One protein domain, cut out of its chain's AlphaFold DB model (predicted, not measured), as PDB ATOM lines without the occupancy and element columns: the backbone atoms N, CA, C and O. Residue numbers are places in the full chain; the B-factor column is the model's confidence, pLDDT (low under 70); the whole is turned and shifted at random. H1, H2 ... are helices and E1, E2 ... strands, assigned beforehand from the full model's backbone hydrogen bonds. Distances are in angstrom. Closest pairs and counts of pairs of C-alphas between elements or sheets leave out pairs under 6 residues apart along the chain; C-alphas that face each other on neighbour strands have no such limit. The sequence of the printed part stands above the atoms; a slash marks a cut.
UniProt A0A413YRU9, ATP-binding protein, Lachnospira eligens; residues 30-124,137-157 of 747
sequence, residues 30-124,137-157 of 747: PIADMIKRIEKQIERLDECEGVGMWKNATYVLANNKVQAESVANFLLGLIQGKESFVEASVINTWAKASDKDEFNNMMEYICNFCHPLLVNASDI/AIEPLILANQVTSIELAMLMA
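This is residues 30 to 124 and 137 to 157 of the 747 residues of the protein "ATP-binding protein" of Lachnospira eligens (UniProt A0A413YRU9). What shape do these atoms make? A loose frame has the small two-stranded ribbon E1 and E2 near its middle, with H5 packed on E1, the long helix H1 along one end and H3 near the other. H2 meets H5 at residue 79, and residues 116 to 124 and 137 to 144 reach away from the ribbon towards a cut. What are its parts? The 116 printed residues include, in order, H1 E1 H2 H3 H4 E2 H5; the class is mostly helix, the strands antiparallel. It is only just loose, close to compact, with radius of gyration 16.6 A and spans of 43 by 38 by 29 A.

What is near H1, residues 30 to 51? Its closest C-alpha pair with E2, residues 145 to 148, is Cys 48 and Thr 148, 6.0 A. How do the strands pair? E1, residues 53 to 56, is antiparallel to E2 at 139 degrees, with N 54 and O 147 within hydrogen-bond range at 2.9 A. Which helices touch? H2, residues 65 to 80, and H5, residues 149 to 155, only just touch, with 3 pairs of C-alphas within 8 A, the closest Ile 79 and Glu 151 at 7.1 A, made by residue 79 of H2 alone. H3, residues 100 to 111, and H4, residues 121 to 124, touch no helix.

Where are the ends? C-alpha 30, in H1, is at (-24.233, -26.962, 10.862), and C-alpha 155 ends H5 at (2.699, -15.820, -4.508). How long are the helices? H1 measures 31.7 A, H2 22.1 A and H3 16.0 A. Are their backbones in range? Every O i to N i+4 pair is in H2, H3 and H5, and 17 of 18 in H1; H4 is too short for one.

Where is the cut? Residues 125 to 136 are not printed; C-alphas 124 and 137 are 9.9 A apart. Which link is long? H2 to H3, 19 residues. Where is confidence low? Residues 80 to 89, 121 to 124 and 137 to 139 have pLDDT under 70.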
ATOM      1  N   PRO A  30     -25.122 -26.345  11.851       80.94
ATOM      2  CA  PRO A  30     -24.233 -26.962  10.862       80.94
ATOM      3  C   PRO A  30     -24.667 -26.720   9.412       80.94
ATOM      4  O   PRO A  30     -23.846 -26.361   8.576       80.94
ATOM      5  N   ILE A  31     -25.962 -26.873   9.118       80.81
ATOM      6  CA  ILE A  31     -26.496 -26.669   7.762       80.81
ATOM      7  C   ILE A  31     -26.439 -25.186   7.392       80.81
ATOM      8  O   ILE A  31     -26.029 -24.838   6.290       80.81
ATOM      9  N   ALA A  32     -26.798 -24.300   8.324       78.50
ATOM     10  CA  ALA A  32     -26.722 -22.861   8.101       78.50
ATOM     11  C   ALA A  32     -25.278 -22.376   7.862       78.50
ATOM     12  O   ALA A  32     -25.069 -21.510   7.018       78.50
ATOM     13  N   ASP A  33     -24.287 -22.935   8.568       78.88
ATOM     14  CA  ASP A  33     -22.870 -22.639   8.316       78.88
ATOM     15  C   ASP A  33     -22.426 -23.160   6.943       78.88
ATOM     16  O   ASP A  33     -21.708 -22.473   6.221       78.88
ATOM     17  N   MET A  34     -22.902 -24.342   6.541       80.06
ATOM     18  CA  MET A  34     -22.594 -24.926   5.234       80.06
ATOM     19  C   MET A  34     -23.141 -24.079   4.078       80.06
ATOM     20  O   MET A  34     -22.405 -23.806   3.134       80.06
ATOM     21  N   ILE A  35     -24.384 -23.596   4.183       84.81
ATOM     22  CA  ILE A  35     -24.982 -22.670   3.204       84.81
ATOM     23  C   ILE A  35     -24.151 -21.388   3.110       84.81
ATOM     24  O   ILE A  35     -23.761 -20.993   2.016       84.81
ATOM     25  N   LYS A  36     -23.784 -20.798   4.253       83.31
ATOM     26  CA  LYS A  36     -22.957 -19.584   4.296       83.31
ATOM     27  C   LYS A  36     -21.595 -19.774   3.614       83.31
ATOM     28  O   LYS A  36     -21.078 -18.849   2.994       83.31
ATOM     29  N   ARG A  37     -20.982 -20.956   3.739       80.00
ATOM     30  CA  ARG A  37     -19.723 -21.277   3.042       80.00
ATOM     31  C   ARG A  37     -19.918 -21.409   1.534       80.00
ATOM     32  O   ARG A  37     -19.049 -20.968   0.794       80.00
ATOM     33  N   ILE A  38     -21.029 -21.999   1.092       84.25
ATOM     34  CA  ILE A  38     -21.353 -22.135  -0.334       84.25
ATOM     35  C   ILE A  38     -21.589 -20.760  -0.964       84.25
ATOM     36  O   ILE A  38     -21.015 -20.485  -2.009       84.25
ATOM     37  N   GLU A  39     -22.360 -19.883  -0.316       86.50
ATOM     38  CA  GLU A  39     -22.590 -18.508  -0.792       86.50
ATOM     39  C   GLU A  39     -21.267 -17.761  -0.995       86.50
ATOM     40  O   GLU A  39     -21.028 -17.213  -2.067       86.50
ATOM     41  N   LYS A  40     -20.347 -17.857  -0.027       81.81
ATOM     42  CA  LYS A  40     -18.996 -17.292  -0.159       81.81
ATOM     43  C   LYS A  40     -18.177 -17.893  -1.307       81.81
ATOM     44  O   LYS A  40     -17.366 -17.189  -1.897       81.81
ATOM     45  N   GLN A  41     -18.331 -19.187  -1.602       81.31
ATOM     46  CA  GLN A  41     -17.652 -19.800  -2.751       81.31
ATOM     47  C   GLN A  41     -18.226 -19.304  -4.081       81.31
ATOM     48  O   GLN A  41     -17.470 -19.117  -5.025       81.31
ATOM     49  N   ILE A  42     -19.539 -19.073  -4.154       84.56
ATOM     50  CA  ILE A  42     -20.184 -18.519  -5.352       84.56
ATOM     51  C   ILE A  42     -19.701 -17.088  -5.592       84.56
ATOM     52  O   ILE A  42     -19.245 -16.795  -6.689       84.56
ATOM     53  N   GLU A  43     -19.686 -16.241  -4.557       83.50
ATOM     54  CA  GLU A  43     -19.140 -14.877  -4.656       83.50
ATOM     55  C   GLU A  43     -17.693 -14.885  -5.174       83.50
ATOM     56  O   GLU A  43     -17.335 -14.108  -6.056       83.50
ATOM     57  N   ARG A  44     -16.864 -15.816  -4.684       78.69
ATOM     58  CA  ARG A  44     -15.481 -15.968  -5.151       78.69
ATOM     59  C   ARG A  44     -15.395 -16.432  -6.607       78.69
ATOM     60  O   ARG A  44     -14.502 -15.993  -7.326       78.69
ATOM     61  N   LEU A  45     -16.285 -17.322  -7.050       82.81
ATOM     62  CA  LEU A  45     -16.348 -17.750  -8.452       82.81
ATOM     63  C   LEU A  45     -16.737 -16.588  -9.374       82.81
ATOM     64  O   LEU A  45     -16.130 -16.446 -10.433       82.81
ATOM     65  N   ASP A  46     -17.661 -15.729  -8.945       84.62
ATOM     66  CA  ASP A  46     -18.050 -14.528  -9.689       84.62
ATOM     67  C   ASP A  46     -16.877 -13.532  -9.797       84.62
ATOM     68  O   ASP A  46     -16.605 -12.995 -10.872       84.62
ATOM     69  N   GLU A  47     -16.112 -13.319  -8.717       80.56
ATOM     70  CA  GLU A  47     -14.876 -12.518  -8.768       80.56
ATOM     71  C   GLU A  47     -13.857 -13.117  -9.751       80.56
ATOM     72  O   GLU A  47     -13.264 -12.410 -10.575       80.56
ATOM     73  N   CYS A  48     -13.684 -14.437  -9.695       82.81
ATOM     74  CA  CYS A  48     -12.821 -15.208 -10.579       82.81
ATOM     75  C   CYS A  48     -13.204 -15.102 -12.065       82.81
ATOM     76  O   CYS A  48     -12.306 -15.183 -12.904       82.81
ATOM     77  N   GLU A  49     -14.478 -14.896 -12.421       83.56
ATOM     78  CA  GLU A  49     -14.871 -14.640 -13.818       83.56
ATOM     79  C   GLU A  49     -14.265 -13.333 -14.353       83.56
ATOM     80  O   GLU A  49     -13.914 -13.251 -15.531       83.56
ATOM     81  N   GLY A  50     -14.095 -12.324 -13.492       83.25
ATOM     82  CA  GLY A  50     -13.533 -11.027 -13.868       83.25
ATOM     83  C   GLY A  50     -12.004 -11.000 -13.929       83.25
ATOM     84  O   GLY A  50     -11.437 -10.391 -14.836       83.25
ATOM     85  N   VAL A  51     -11.323 -11.643 -12.971       83.62
ATOM     86  CA  VAL A  51      -9.850 -11.573 -12.843       83.62
ATOM     87  C   VAL A  51      -9.115 -12.848 -13.256       83.62
ATOM     88  O   VAL A  51      -7.897 -12.806 -13.420       83.62
ATOM     89  N   GLY A  52      -9.812 -13.966 -13.449       86.75
ATOM     90  CA  GLY A  52      -9.243 -15.280 -13.759       86.75
ATOM     91  C   GLY A  52      -8.990 -16.156 -12.524       86.75
ATOM     92  O   GLY A  52      -8.645 -15.661 -11.448       86.75
ATOM     93  N   MET A  53      -9.129 -17.476 -12.710       86.44
ATOM     94  CA  MET A  53      -8.961 -18.510 -11.679       86.44
ATOM     95  C   MET A  53      -7.906 -19.542 -12.083       86.44
ATOM     96  O   MET A  53      -7.977 -20.129 -13.163       86.44
ATOM     97  N   TRP A  54      -6.958 -19.809 -11.188       87.25
ATOM     98  CA  TRP A  54      -5.788 -20.643 -11.453       87.25
ATOM     99  C   TRP A  54      -5.697 -21.799 -10.465       87.25
ATOM    100  O   TRP A  54      -5.946 -21.625  -9.276       87.25
ATOM    101  N   LYS A  55      -5.283 -22.980 -10.936       87.31
ATOM    102  CA  LYS A  55      -4.889 -24.089 -10.056       87.31
ATOM    103  C   LYS A  55      -3.425 -23.906  -9.662       87.31
ATOM    104  O   LYS A  55      -2.553 -24.016 -10.518       87.31
ATOM    105  N   ASN A  56      -3.161 -23.651  -8.384       85.88
ATOM    106  CA  ASN A  56      -1.817 -23.441  -7.857       85.88
ATOM    107  C   ASN A  56      -1.415 -24.519  -6.837       85.88
ATOM    108  O   ASN A  56      -2.172 -24.839  -5.920       85.88
ATOM    109  N   ALA A  57      -0.187 -25.021  -6.965       87.69
ATOM    110  CA  ALA A  57       0.455 -25.906  -6.000       87.69
ATOM    111  C   ALA A  57       1.891 -25.426  -5.748       87.69
ATOM    112  O   ALA A  57       2.664 -25.258  -6.690       87.69
ATOM    113  N   THR A  58       2.258 -25.222  -4.479       86.94
ATOM    114  CA  THR A  58       3.595 -24.741  -4.102       86.94
ATOM    115  C   THR A  58       4.411 -25.852  -3.450       86.94
ATOM    116  O   THR A  58       3.994 -26.434  -2.450       86.94
ATOM    117  N   TYR A  59       5.607 -26.105  -3.983       89.44
ATOM    118  CA  TYR A  59       6.542 -27.102  -3.459       89.44
ATOM    119  C   TYR A  59       7.707 -26.422  -2.746       89.44
ATOM    120  O   TYR A  59       8.385 -25.570  -3.318       89.44
ATOM    121  N   VAL A  60       7.962 -26.824  -1.500       89.50
ATOM    122  CA  VAL A  60       9.074 -26.315  -0.691       89.50
ATOM    123  C   VAL A  60      10.080 -27.437  -0.458       89.50
ATOM    124  O   VAL A  60       9.768 -28.446   0.171       89.50
ATOM    125  N   LEU A  61      11.304 -27.242  -0.947       90.00
ATOM    126  CA  LEU A  61      12.409 -28.191  -0.821       90.00
ATOM    127  C   LEU A  61      13.415 -27.668   0.209       90.00
ATOM    128  O   LEU A  61      13.882 -26.535   0.106       90.00
ATOM    129  N   ALA A  62      13.780 -28.491   1.194       90.31
ATOM    130  CA  ALA A  62      14.812 -28.148   2.171       90.31
ATOM    131  C   ALA A  62      15.601 -29.384   2.621       90.31
ATOM    132  O   ALA A  62      15.122 -30.514   2.543       90.31
ATOM    133  N   ASN A  63      16.805 -29.162   3.160       88.75
ATOM    134  CA  ASN A  63      17.670 -30.237   3.663       88.75
ATOM    135  C   ASN A  63      17.124 -30.919   4.928       88.75
ATOM    136  O   ASN A  63      17.578 -32.004   5.287       88.75
ATOM    137  N   ASN A  64      16.184 -30.285   5.633       88.81
ATOM    138  CA  ASN A  64      15.521 -30.878   6.785       88.81
ATOM    139  C   ASN A  64      14.019 -30.567   6.797       88.81
ATOM    140  O   ASN A  64      13.565 -29.542   6.288       88.81
ATOM    141  N   LYS A  65      13.261 -31.478   7.418       88.62
ATOM    142  CA  LYS A  65      11.799 -31.414   7.510       88.62
ATOM    143  C   LYS A  65      11.317 -30.127   8.189       88.62
ATOM    144  O   LYS A  65      10.415 -29.472   7.688       88.62
ATOM    145  N   VAL A  66      11.964 -29.744   9.291       89.25
ATOM    146  CA  VAL A  66      11.563 -28.586  10.107       89.25
ATOM    147  C   VAL A  66      11.634 -27.279   9.312       89.25
ATOM    148  O   VAL A  66      10.741 -26.447   9.429       89.25
ATOM    149  N   GLN A  67      12.662 -27.091   8.480       90.56
ATOM    150  CA  GLN A  67      12.803 -25.917   7.616       90.56
ATOM    151  C   GLN A  67      11.755 -25.907   6.506       90.56
ATOM    152  O   GLN A  67      11.135 -24.866   6.300       90.56
ATOM    153  N   ALA A  68      11.531 -27.041   5.832       90.62
ATOM    154  CA  ALA A  68      10.507 -27.140   4.789       90.62
ATOM    155  C   ALA A  68       9.116 -26.804   5.345       90.62
ATOM    156  O   ALA A  68       8.412 -25.961   4.792       90.62
ATOM    157  N   GLU A  69       8.758 -27.391   6.490       90.19
ATOM    158  CA  GLU A  69       7.486 -27.120   7.159       90.19
ATOM    159  C   GLU A  69       7.394 -25.674   7.641       90.19
ATOM    160  O   GLU A  69       6.354 -25.045   7.471       90.19
ATOM    161  N   SER A  70       8.468 -25.109   8.198       91.62
ATOM    162  CA  SER A  70       8.473 -23.706   8.633       91.62
ATOM    163  C   SER A  70       8.198 -22.760   7.463       91.62
ATOM    164  O   SER A  70       7.332 -21.897   7.569       91.62
ATOM    165  N   VAL A  71       8.888 -22.937   6.331       88.81
ATOM    166  CA  VAL A  71       8.698 -22.110   5.128       88.81
ATOM    167  C   VAL A  71       7.293 -22.286   4.547       88.81
ATOM    168  O   VAL A  71       6.652 -21.292   4.218       88.81
ATOM    169  N   ALA A  72       6.778 -23.518   4.487       88.94
ATOM    170  CA  ALA A  72       5.408 -23.779   4.044       88.94
ATOM    171  C   ALA A  72       4.365 -23.098   4.951       88.94
ATOM    172  O   ALA A  72       3.417 -22.502   4.448       88.94
ATOM    173  N   ASN A  73       4.564 -23.114   6.274       87.31
ATOM    174  CA  ASN A  73       3.692 -22.420   7.226       87.31
ATOM    175  C   ASN A  73       3.769 -20.891   7.090       87.31
ATOM    176  O   ASN A  73       2.742 -20.221   7.183       87.31
ATOM    177  N   PHE A  74       4.955 -20.328   6.841       85.81
ATOM    178  CA  PHE A  74       5.092 -18.895   6.561       85.81
ATOM    179  C   PHE A  74       4.346 -18.495   5.289       85.81
ATOM    180  O   PHE A  74       3.601 -17.517   5.304       85.81
ATOM    181  N   LEU A  75       4.509 -19.264   4.209       82.00
ATOM    182  CA  LEU A  75       3.799 -19.034   2.953       82.00
ATOM    183  C   LEU A  75       2.281 -19.127   3.154       82.00
ATOM    184  O   LEU A  75       1.542 -18.252   2.710       82.00
ATOM    185  N   LEU A  76       1.825 -20.149   3.881       80.81
ATOM    186  CA  LEU A  76       0.419 -20.333   4.217       80.81
ATOM    187  C   LEU A  76      -0.153 -19.121   4.966       80.81
ATOM    188  O   LEU A  76      -1.213 -18.621   4.601       80.81
ATOM    189  N   GLY A  77       0.570 -18.618   5.970       78.88
ATOM    190  CA  GLY A  77       0.163 -17.436   6.732       78.88
ATOM    191  C   GLY A  77       0.090 -16.154   5.896       78.88
ATOM    192  O   GLY A  77      -0.736 -15.291   6.188       78.88
ATOM    193  N   LEU A  78       0.911 -16.027   4.846       75.88
ATOM    194  CA  LEU A  78       0.866 -14.889   3.918       75.88
ATOM    195  C   LEU A  78      -0.358 -14.939   2.995       75.88
ATOM    196  O   LEU A  78      -0.982 -13.905   2.771       75.88
ATOM    197  N   ILE A  79      -0.710 -16.123   2.486       73.25
ATOM    198  CA  ILE A  79      -1.851 -16.306   1.571       73.25
ATOM    199  C   ILE A  79      -3.182 -16.219   2.326       73.25
ATOM    200  O   ILE A  79      -4.144 -15.652   1.822       73.25
ATOM    201  N   GLN A  80      -3.254 -16.766   3.543       69.38
ATOM    202  CA  GLN A  80      -4.513 -16.857   4.290       69.38
ATOM    203  C   GLN A  80      -5.046 -15.514   4.810       69.38
ATOM    204  O   GLN A  80      -6.215 -15.454   5.175       69.38
ATOM    205  N   GLY A  81      -4.247 -14.440   4.829       63.25
ATOM    206  CA  GLY A  81      -4.720 -13.089   5.152       63.25
ATOM    207  C   GLY A  81      -5.429 -12.942   6.514       63.25
ATOM    208  O   GLY A  81      -5.220 -13.719   7.445       63.25
ATOM    209  N   LYS A  82      -6.244 -11.882   6.661       55.69
ATOM    210  CA  LYS A  82      -7.049 -11.608   7.878       55.69
ATOM    211  C   LYS A  82      -8.402 -12.319   7.885       55.69
ATOM    212  O   LYS A  82      -8.956 -12.555   8.957       55.69
ATOM    213  N   GLU A  83      -8.933 -12.631   6.710       57.06
ATOM    214  CA  GLU A  83     -10.124 -13.454   6.555       57.06
ATOM    215  C   GLU A  83      -9.658 -14.839   6.140       57.06
ATOM    216  O   GLU A  83      -9.048 -14.970   5.089       57.06
ATOM    217  N   SER A  84      -9.907 -15.869   6.953       52.75
ATOM    218  CA  SER A  84      -9.623 -17.247   6.550       52.75
ATOM    219  C   SER A  84     -10.386 -17.543   5.256       52.75
ATOM    220  O   SER A  84     -11.607 -17.720   5.289       52.75
ATOM    221  N   PHE A  85      -9.679 -17.506   4.124       55.94
ATOM    222  CA  PHE A  85     -10.270 -17.689   2.806       55.94
ATOM    223  C   PHE A  85     -10.943 -19.058   2.689       55.94
ATOM    224  O   PHE A  85     -10.670 -20.004   3.430       55.94
ATOM    225  N   VAL A  86     -11.888 -19.125   1.756       54.38
ATOM    226  CA  VAL A  86     -12.908 -20.171   1.650       54.38
ATOM    227  C   VAL A  86     -12.324 -21.546   1.268       54.38
ATOM    228  O   VAL A  86     -12.966 -22.572   1.495       54.38
ATOM    229  N   GLU A  87     -11.088 -21.588   0.757       60.28
ATOM    230  CA  GLU A  87     -10.323 -22.817   0.528       60.28
ATOM    231  C   GLU A  87      -9.299 -23.086   1.638       60.28
ATOM    232  O   GLU A  87      -8.374 -22.311   1.885       60.28
ATOM    233  N   ALA A  88      -9.434 -24.242   2.286       61.94
ATOM    234  CA  ALA A  88      -8.481 -24.708   3.281       61.94
ATOM    235  C   ALA A  88      -7.239 -25.281   2.591       61.94
ATOM    236  O   ALA A  88      -7.246 -26.422   2.132       61.94
ATOM    237  N   SER A  89      -6.154 -24.512   2.539       68.31
ATOM    238  CA  SER A  89      -4.871 -25.061   2.106       68.31
ATOM    239  C   SER A  89      -4.301 -25.999   3.172       68.31
ATOM    240  O   SER A  89      -4.254 -25.670   4.359       68.31
ATOM    241  N   VAL A  90      -3.847 -27.170   2.732       77.06
ATOM    242  CA  VAL A  90      -3.253 -28.204   3.582       77.06
ATOM    243  C   VAL A  90      -1.774 -28.333   3.241       77.06
ATOM    244  O   VAL A  90      -1.401 -28.368   2.069       77.06
ATOM    245  N   ILE A  91      -0.926 -28.409   4.267       84.25
ATOM    246  CA  ILE A  91       0.503 -28.684   4.101       84.25
ATOM    247  C   ILE A  91       0.703 -30.198   4.145       84.25
ATOM    248  O   ILE A  91       0.441 -30.829   5.168       84.25
ATOM    249  N   ASN A  92       1.191 -30.763   3.043       86.75
ATOM    250  CA  ASN A  92       1.615 -32.157   2.962       86.75
ATOM    251  C   ASN A  92       3.147 -32.226   2.973       86.75
ATOM    252  O   ASN A  92       3.805 -31.473   2.252       86.75
ATOM    253  N   THR A  93       3.714 -33.128   3.779       87.56
ATOM    254  CA  THR A  93       5.168 -33.247   3.957       87.56
ATOM    255  C   THR A  93       5.650 -34.649   3.602       87.56
ATOM    256  O   THR A  93       5.323 -35.608   4.297       87.56
ATOM    257  N   TRP A  94       6.523 -34.753   2.598       88.75
ATOM    258  CA  TRP A  94       7.230 -35.989   2.251       88.75
ATOM    259  C   TRP A  94       8.678 -35.905   2.727       88.75
ATOM    260  O   TRP A  94       9.420 -34.997   2.349       88.75
ATOM    261  N   ALA A  95       9.099 -36.850   3.566       86.81
ATOM    262  CA  ALA A  95      10.454 -36.897   4.101       86.81
ATOM    263  C   ALA A  95      11.101 -38.244   3.784       86.81
ATOM    264  O   ALA A  95      10.582 -39.287   4.172       86.81
ATOM    265  N   LYS A  96      12.296 -38.215   3.181       85.06
ATOM    266  CA  LYS A  96      13.074 -39.416   2.819       85.06
ATOM    267  C   LYS A  96      13.321 -40.386   3.983       85.06
ATOM    268  O   LYS A  96      13.524 -41.572   3.764       85.06
ATOM    269  N   ALA A  97      13.360 -39.868   5.212       79.69
ATOM    270  CA  ALA A  97      13.539 -40.668   6.423       79.69
ATOM    271  C   ALA A  97      12.264 -41.411   6.861       79.69
ATOM    272  O   ALA A  97      12.367 -42.366   7.623       79.69
ATOM    273  N   SER A  98      11.088 -40.953   6.423       79.88
ATOM    274  CA  SER A  98       9.786 -41.533   6.762       79.88
ATOM    275  C   SER A  98       9.345 -42.543   5.711       79.88
ATOM    276  O   SER A  98       9.064 -43.683   6.061       79.88
ATOM    277  N   ASP A  99       9.359 -42.141   4.439       82.25
ATOM    278  CA  ASP A  99       9.050 -43.008   3.306       82.25
ATOM    279  C   ASP A  99       9.998 -42.672   2.152       82.25
ATOM    280  O   ASP A  99      10.002 -41.561   1.613       82.25
ATOM    281  N   LYS A 100      10.888 -43.614   1.832       84.44
ATOM    282  CA  LYS A 100      11.943 -43.394   0.842       84.44
ATOM    283  C   LYS A 100      11.396 -43.470  -0.580       84.44
ATOM    284  O   LYS A 100      11.914 -42.753  -1.436       84.44
ATOM    285  N   ASP A 101      10.411 -44.323  -0.828       84.62
ATOM    286  CA  ASP A 101       9.934 -44.614  -2.176       84.62
ATOM    287  C   ASP A 101       8.966 -43.521  -2.635       84.62
ATOM    288  O   ASP A 101       9.177 -42.940  -3.701       84.62
ATOM    289  N   GLU A 102       8.022 -43.108  -1.780       84.25
ATOM    290  CA  GLU A 102       7.160 -41.949  -2.055       84.25
ATOM    291  C   GLU A 102       7.972 -40.666  -2.265       84.25
ATOM    292  O   GLU A 102       7.722 -39.905  -3.203       84.25
ATOM    293  N   PHE A 103       8.988 -40.433  -1.423       88.62
ATOM    294  CA  PHE A 103       9.857 -39.265  -1.555       88.62
ATOM    295  C   PHE A 103      10.608 -39.259  -2.891       88.62
ATOM    296  O   PHE A 103      10.672 -38.219  -3.544       88.62
ATOM    297  N   ASN A 104      11.184 -40.392  -3.310       88.38
ATOM    298  CA  ASN A 104      11.918 -40.452  -4.577       88.38
ATOM    299  C   ASN A 104      10.979 -40.251  -5.774       88.38
ATOM    300  O   ASN A 104      11.345 -39.511  -6.683       88.38
ATOM    301  N   ASN A 105       9.772 -40.825  -5.739       88.00
ATOM    302  CA  ASN A 105       8.763 -40.635  -6.784       88.00
ATOM    303  C   ASN A 105       8.350 -39.157  -6.892       88.00
ATOM    304  O   ASN A 105       8.362 -38.586  -7.979       88.00
ATOM    305  N   MET A 106       8.053 -38.497  -5.766       88.38
ATOM    306  CA  MET A 106       7.739 -37.060  -5.744       88.38
ATOM    307  C   MET A 106       8.896 -36.213  -6.280       88.38
ATOM    308  O   MET A 106       8.682 -35.290  -7.066       88.38
ATOM    309  N   MET A 107      10.131 -36.535  -5.882       88.88
ATOM    310  CA  MET A 107      11.319 -35.844  -6.380       88.88
ATOM    311  C   MET A 107      11.514 -36.031  -7.885       88.88
ATOM    312  O   MET A 107      11.970 -35.098  -8.531       88.88
ATOM    313  N   GLU A 108      11.161 -37.182  -8.459       90.50
ATOM    314  CA  GLU A 108      11.231 -37.401  -9.907       90.50
ATOM    315  C   GLU A 108      10.288 -36.460 -10.669       90.50
ATOM    316  O   GLU A 108      10.713 -35.816 -11.628       90.50
ATOM    317  N   TYR A 109       9.046 -36.293 -10.205       91.50
ATOM    318  CA  TYR A 109       8.117 -35.310 -10.775       91.50
ATOM    319  C   TYR A 109       8.652 -33.878 -10.648       91.50
ATOM    320  O   TYR A 109       8.734 -33.157 -11.644       91.50
ATOM    321  N   ILE A 110       9.061 -33.476  -9.440       90.31
ATOM    322  CA  ILE A 110       9.488 -32.099  -9.154       90.31
ATOM    323  C   ILE A 110      10.782 -31.746  -9.906       90.31
ATOM    324  O   ILE A 110      10.879 -30.657 -10.467       90.31
ATOM    325  N   CYS A 111      11.759 -32.657  -9.976       89.31
ATOM    326  CA  CYS A 111      13.002 -32.454 -10.734       89.31
ATOM    327  C   CYS A 111      12.764 -32.315 -12.242       89.31
ATOM    328  O   CYS A 111      13.560 -31.669 -12.921       89.31
ATOM    329  N   ASN A 112      11.679 -32.896 -12.759       92.31
ATOM    330  CA  ASN A 112      11.257 -32.759 -14.151       92.31
ATOM    331  C   ASN A 112      10.285 -31.585 -14.375       92.31
ATOM    332  O   ASN A 112       9.730 -31.463 -15.463       92.31
ATOM    333  N   PHE A 113      10.084 -30.714 -13.376       88.56
ATOM    334  CA  PHE A 113       9.137 -29.590 -13.417       88.56
ATOM    335  C   PHE A 113       7.685 -30.008 -13.726       88.56
ATOM    336  O   PHE A 113       6.923 -29.250 -14.327       88.56
ATOM    337  N   CYS A 114       7.283 -31.202 -13.282       88.56
ATOM    338  CA  CYS A 114       5.939 -31.749 -13.467       88.56
ATOM    339  C   CYS A 114       5.152 -31.768 -12.147       88.56
ATOM    340  O   CYS A 114       5.697 -32.092 -11.090       88.56
ATOM    341  N   HIS A 115       3.846 -31.485 -12.208       87.44
ATOM    342  CA  HIS A 115       2.950 -31.681 -11.065       87.44
ATOM    343  C   HIS A 115       2.763 -33.190 -10.807       87.44
ATOM    344  O   HIS A 115       2.394 -33.906 -11.741       87.44
ATOM    345  N   PRO A 116       2.995 -33.693  -9.581       87.94
ATOM    346  CA  PRO A 116       2.766 -35.092  -9.237       87.94
ATOM    347  C   PRO A 116       1.294 -35.469  -9.377       87.94
ATOM    348  O   PRO A 116       0.415 -34.787  -8.852       87.94
ATOM    349  N   LEU A 117       1.030 -36.581 -10.059       83.19
ATOM    350  CA  LEU A 117      -0.306 -37.160 -10.140       83.19
ATOM    351  C   LEU A 117      -0.487 -38.121  -8.971       83.19
ATOM    352  O   LEU A 117       0.234 -39.112  -8.857       83.19
ATOM    353  N   LEU A 118      -1.436 -37.811  -8.094       81.06
ATOM    354  CA  LEU A 118      -1.741 -38.635  -6.935       81.06
ATOM    355  C   LEU A 118      -2.981 -39.471  -7.216       81.06
ATOM    356  O   LEU A 118      -3.870 -39.063  -7.953       81.06
ATOM    357  N   VAL A 119      -3.046 -40.650  -6.621       77.94
ATOM    358  CA  VAL A 119      -4.179 -41.564  -6.763       77.94
ATOM    359  C   VAL A 119      -4.619 -42.002  -5.377       77.94
ATOM    360  O   VAL A 119      -3.804 -42.133  -4.464       77.94
ATOM    361  N   ASN A 120      -5.924 -42.170  -5.187       71.88
ATOM    362  CA  ASN A 120      -6.452 -42.591  -3.900       71.88
ATOM    363  C   ASN A 120      -6.076 -44.059  -3.660       71.88
ATOM    364  O   ASN A 120      -6.337 -44.912  -4.505       71.88
ATOM    365  N   ALA A 121      -5.492 -44.367  -2.498       67.44
ATOM    366  CA  ALA A 121      -5.076 -45.727  -2.153       67.44
ATOM    367  C   ALA A 121      -6.227 -46.745  -2.274       67.44
ATOM    368  O   ALA A 121      -6.026 -47.861  -2.740       67.44
ATOM    369  N   SER A 122      -7.455 -46.326  -1.948       67.38
ATOM    370  CA  SER A 122      -8.653 -47.171  -2.061       67.38
ATOM    371  C   SER A 122      -9.072 -47.504  -3.499       67.38
ATOM    372  O   SER A 122      -9.876 -48.413  -3.700       67.38
ATOM    373  N   ASP A 123      -8.540 -46.786  -4.491       64.56
ATOM    374  CA  ASP A 123      -8.778 -47.047  -5.911       64.56
ATOM    375  C   ASP A 123      -7.681 -47.924  -6.526       64.56
ATOM    376  O   ASP A 123      -7.951 -48.630  -7.492       64.56
ATOM    377  N   ILE A 124      -6.492 -47.976  -5.911       61.72
ATOM    378  CA  ILE A 124      -5.411 -48.904  -6.279       61.72
ATOM    379  C   ILE A 124      -5.815 -50.351  -5.950       61.72
ATOM    380  O   ILE A 124      -5.626 -51.247  -6.769       61.72
ATOM    381  N   ALA A 137     -10.226 -46.247 -14.878       53.97
ATOM    382  CA  ALA A 137     -11.102 -45.903 -13.754       53.97
ATOM    383  C   ALA A 137     -10.399 -45.112 -12.634       53.97
ATOM    384  O   ALA A 137     -11.053 -44.716 -11.671       53.97
ATOM    385  N   ILE A 138      -9.084 -44.890 -12.735       60.75
ATOM    386  CA  ILE A 138      -8.328 -44.136 -11.733       60.75
ATOM    387  C   ILE A 138      -8.208 -42.689 -12.205       60.75
ATOM    388  O   ILE A 138      -7.348 -42.355 -13.020       60.75
ATOM    389  N   GLU A 139      -9.080 -41.823 -11.695       64.44
ATOM    390  CA  GLU A 139      -8.946 -40.386 -11.914       64.44
ATOM    391  C   GLU A 139      -7.791 -39.844 -11.056       64.44
ATOM    392  O   GLU A 139      -7.824 -39.967  -9.827       64.44
ATOM    393  N   PRO A 140      -6.748 -39.254 -11.668       70.50
ATOM    394  CA  PRO A 140      -5.659 -38.669 -10.908       70.50
ATOM    395  C   PRO A 140      -6.158 -37.443 -10.136       70.50
ATOM    396  O   PRO A 140      -6.762 -36.522 -10.689       70.50
ATOM    397  N   LEU A 141      -5.858 -37.419  -8.844       74.56
ATOM    398  CA  LEU A 141      -6.119 -36.301  -7.960       74.56
ATOM    399  C   LEU A 141      -5.033 -35.237  -8.147       74.56
ATOM    400  O   LEU A 141      -3.852 -35.470  -7.887       74.56
ATOM    401  N   ILE A 142      -5.454 -34.046  -8.566       76.88
ATOM    402  CA  ILE A 142      -4.599 -32.859  -8.658       76.88
ATOM    403  C   ILE A 142      -4.765 -32.074  -7.357       76.88
ATOM    404  O   ILE A 142      -5.788 -31.419  -7.150       76.88
ATOM    405  N   LEU A 143      -3.765 -32.142  -6.477       78.88
ATOM    406  CA  LEU A 143      -3.745 -31.362  -5.239       78.88
ATOM    407  C   LEU A 143      -3.270 -29.936  -5.534       78.88
ATOM    408  O   LEU A 143      -2.085 -29.625  -5.426       78.88
ATOM    409  N   ALA A 144      -4.211 -29.075  -5.910       82.44
ATOM    410  CA  ALA A 144      -3.976 -27.657  -6.145       82.44
ATOM    411  C   ALA A 144      -5.121 -26.825  -5.562       82.44
ATOM    412  O   ALA A 144      -6.281 -27.227  -5.635       82.44
ATOM    413  N   ASN A 145      -4.788 -25.654  -5.024       80.31
ATOM    414  CA  ASN A 145      -5.774 -24.671  -4.584       80.31
ATOM    415  C   ASN A 145      -6.229 -23.835  -5.780       80.31
ATOM    416  O   ASN A 145      -5.432 -23.581  -6.690       80.31
ATOM    417  N   GLN A 146      -7.475 -23.378  -5.772       80.56
ATOM    418  CA  GLN A 146      -7.941 -22.377  -6.718       80.56
ATOM    419  C   GLN A 146      -7.649 -20.985  -6.164       80.56
ATOM    420  O   GLN A 146      -8.158 -20.568  -5.122       80.56
ATOM    421  N   VAL A 147      -6.789 -20.267  -6.875       81.31
ATOM    422  CA  VAL A 147      -6.374 -18.911  -6.522       81.31
ATOM    423  C   VAL A 147      -6.782 -17.932  -7.612       81.31
ATOM    424  O   VAL A 147      -6.760 -18.256  -8.803       81.31
ATOM    425  N   THR A 148      -7.152 -16.726  -7.203       83.00
ATOM    426  CA  THR A 148      -7.397 -15.609  -8.121       83.00
ATOM    427  C   THR A 148      -6.074 -15.102  -8.697       83.00
ATOM    428  O   THR A 148      -5.002 -15.334  -8.131       83.00
ATOM    429  N   SER A 149      -6.117 -14.345  -9.796       85.69
ATOM    430  CA  SER A 149      -4.912 -13.686 -10.329       85.69
ATOM    431  C   SER A 149      -4.235 -12.740  -9.321       85.69
ATOM    432  O   SER A 149      -3.014 -12.597  -9.348       85.69
ATOM    433  N   ILE A 150      -4.993 -12.127  -8.402       81.19
ATOM    434  CA  ILE A 150      -4.454 -11.233  -7.362       81.19
ATOM    435  C   ILE A 150      -3.667 -12.039  -6.316       81.19
ATOM    436  O   ILE A 150      -2.542 -11.684  -5.970       81.19
ATOM    437  N   GLU A 151      -4.228 -13.153  -5.848       79.88
ATOM    438  CA  GLU A 151      -3.563 -14.062  -4.902       79.88
ATOM    439  C   GLU A 151      -2.331 -14.725  -5.534       79.88
ATOM    440  O   GLU A 151      -1.282 -14.847  -4.896       79.88
ATOM    441  N   LEU A 152      -2.426 -15.105  -6.812       83.56
ATOM    442  CA  LEU A 152      -1.297 -15.638  -7.569       83.56
ATOM    443  C   LEU A 152      -0.164 -14.608  -7.688       83.56
ATOM    444  O   LEU A 152       1.001 -14.960  -7.510       83.56
ATOM    445  N   ALA A 153      -0.485 -13.332  -7.920       82.88
ATOM    446  CA  ALA A 153       0.515 -12.266  -7.970       82.88
ATOM    447  C   ALA A 153       1.254 -12.095  -6.631       82.88
ATOM    448  O   ALA A 153       2.460 -11.856  -6.631       82.88
ATOM    449  N   MET A 154       0.577 -12.282  -5.491       78.75
ATOM    450  CA  MET A 154       1.232 -12.275  -4.173       78.75
ATOM    451  C   MET A 154       2.212 -13.443  -4.006       78.75
ATOM    452  O   MET A 154       3.275 -13.276  -3.410       78.75
ATOM    453  N   LEU A 155       1.867 -14.615  -4.543       78.94
ATOM    454  CA  LEU A 155       2.699 -15.820  -4.508       78.94
ATOM    455  C   LEU A 155       3.926 -15.739  -5.420       78.94
ATOM    456  O   LEU A 155       4.966 -16.313  -5.099       78.94
ATOM    457  N   MET A 156       3.797 -15.046  -6.550       81.75
ATOM    458  CA  MET A 156       4.838 -14.929  -7.574       81.75
ATOM    459  C   MET A 156       5.597 -13.596  -7.524       81.75
ATOM    460  O   MET A 156       6.378 -13.300  -8.428       81.75
ATOM    461  N   ALA A 157       5.388 -12.783  -6.487       77.62
ATOM    462  CA  ALA A 157       6.029 -11.481  -6.370       77.62
ATOM    463  C   ALA A 157       7.557 -11.615  -6.248       77.62
ATOM    464  O   ALA A 157       8.077 -12.290  -5.353       77.62
TER     465      ALA A 157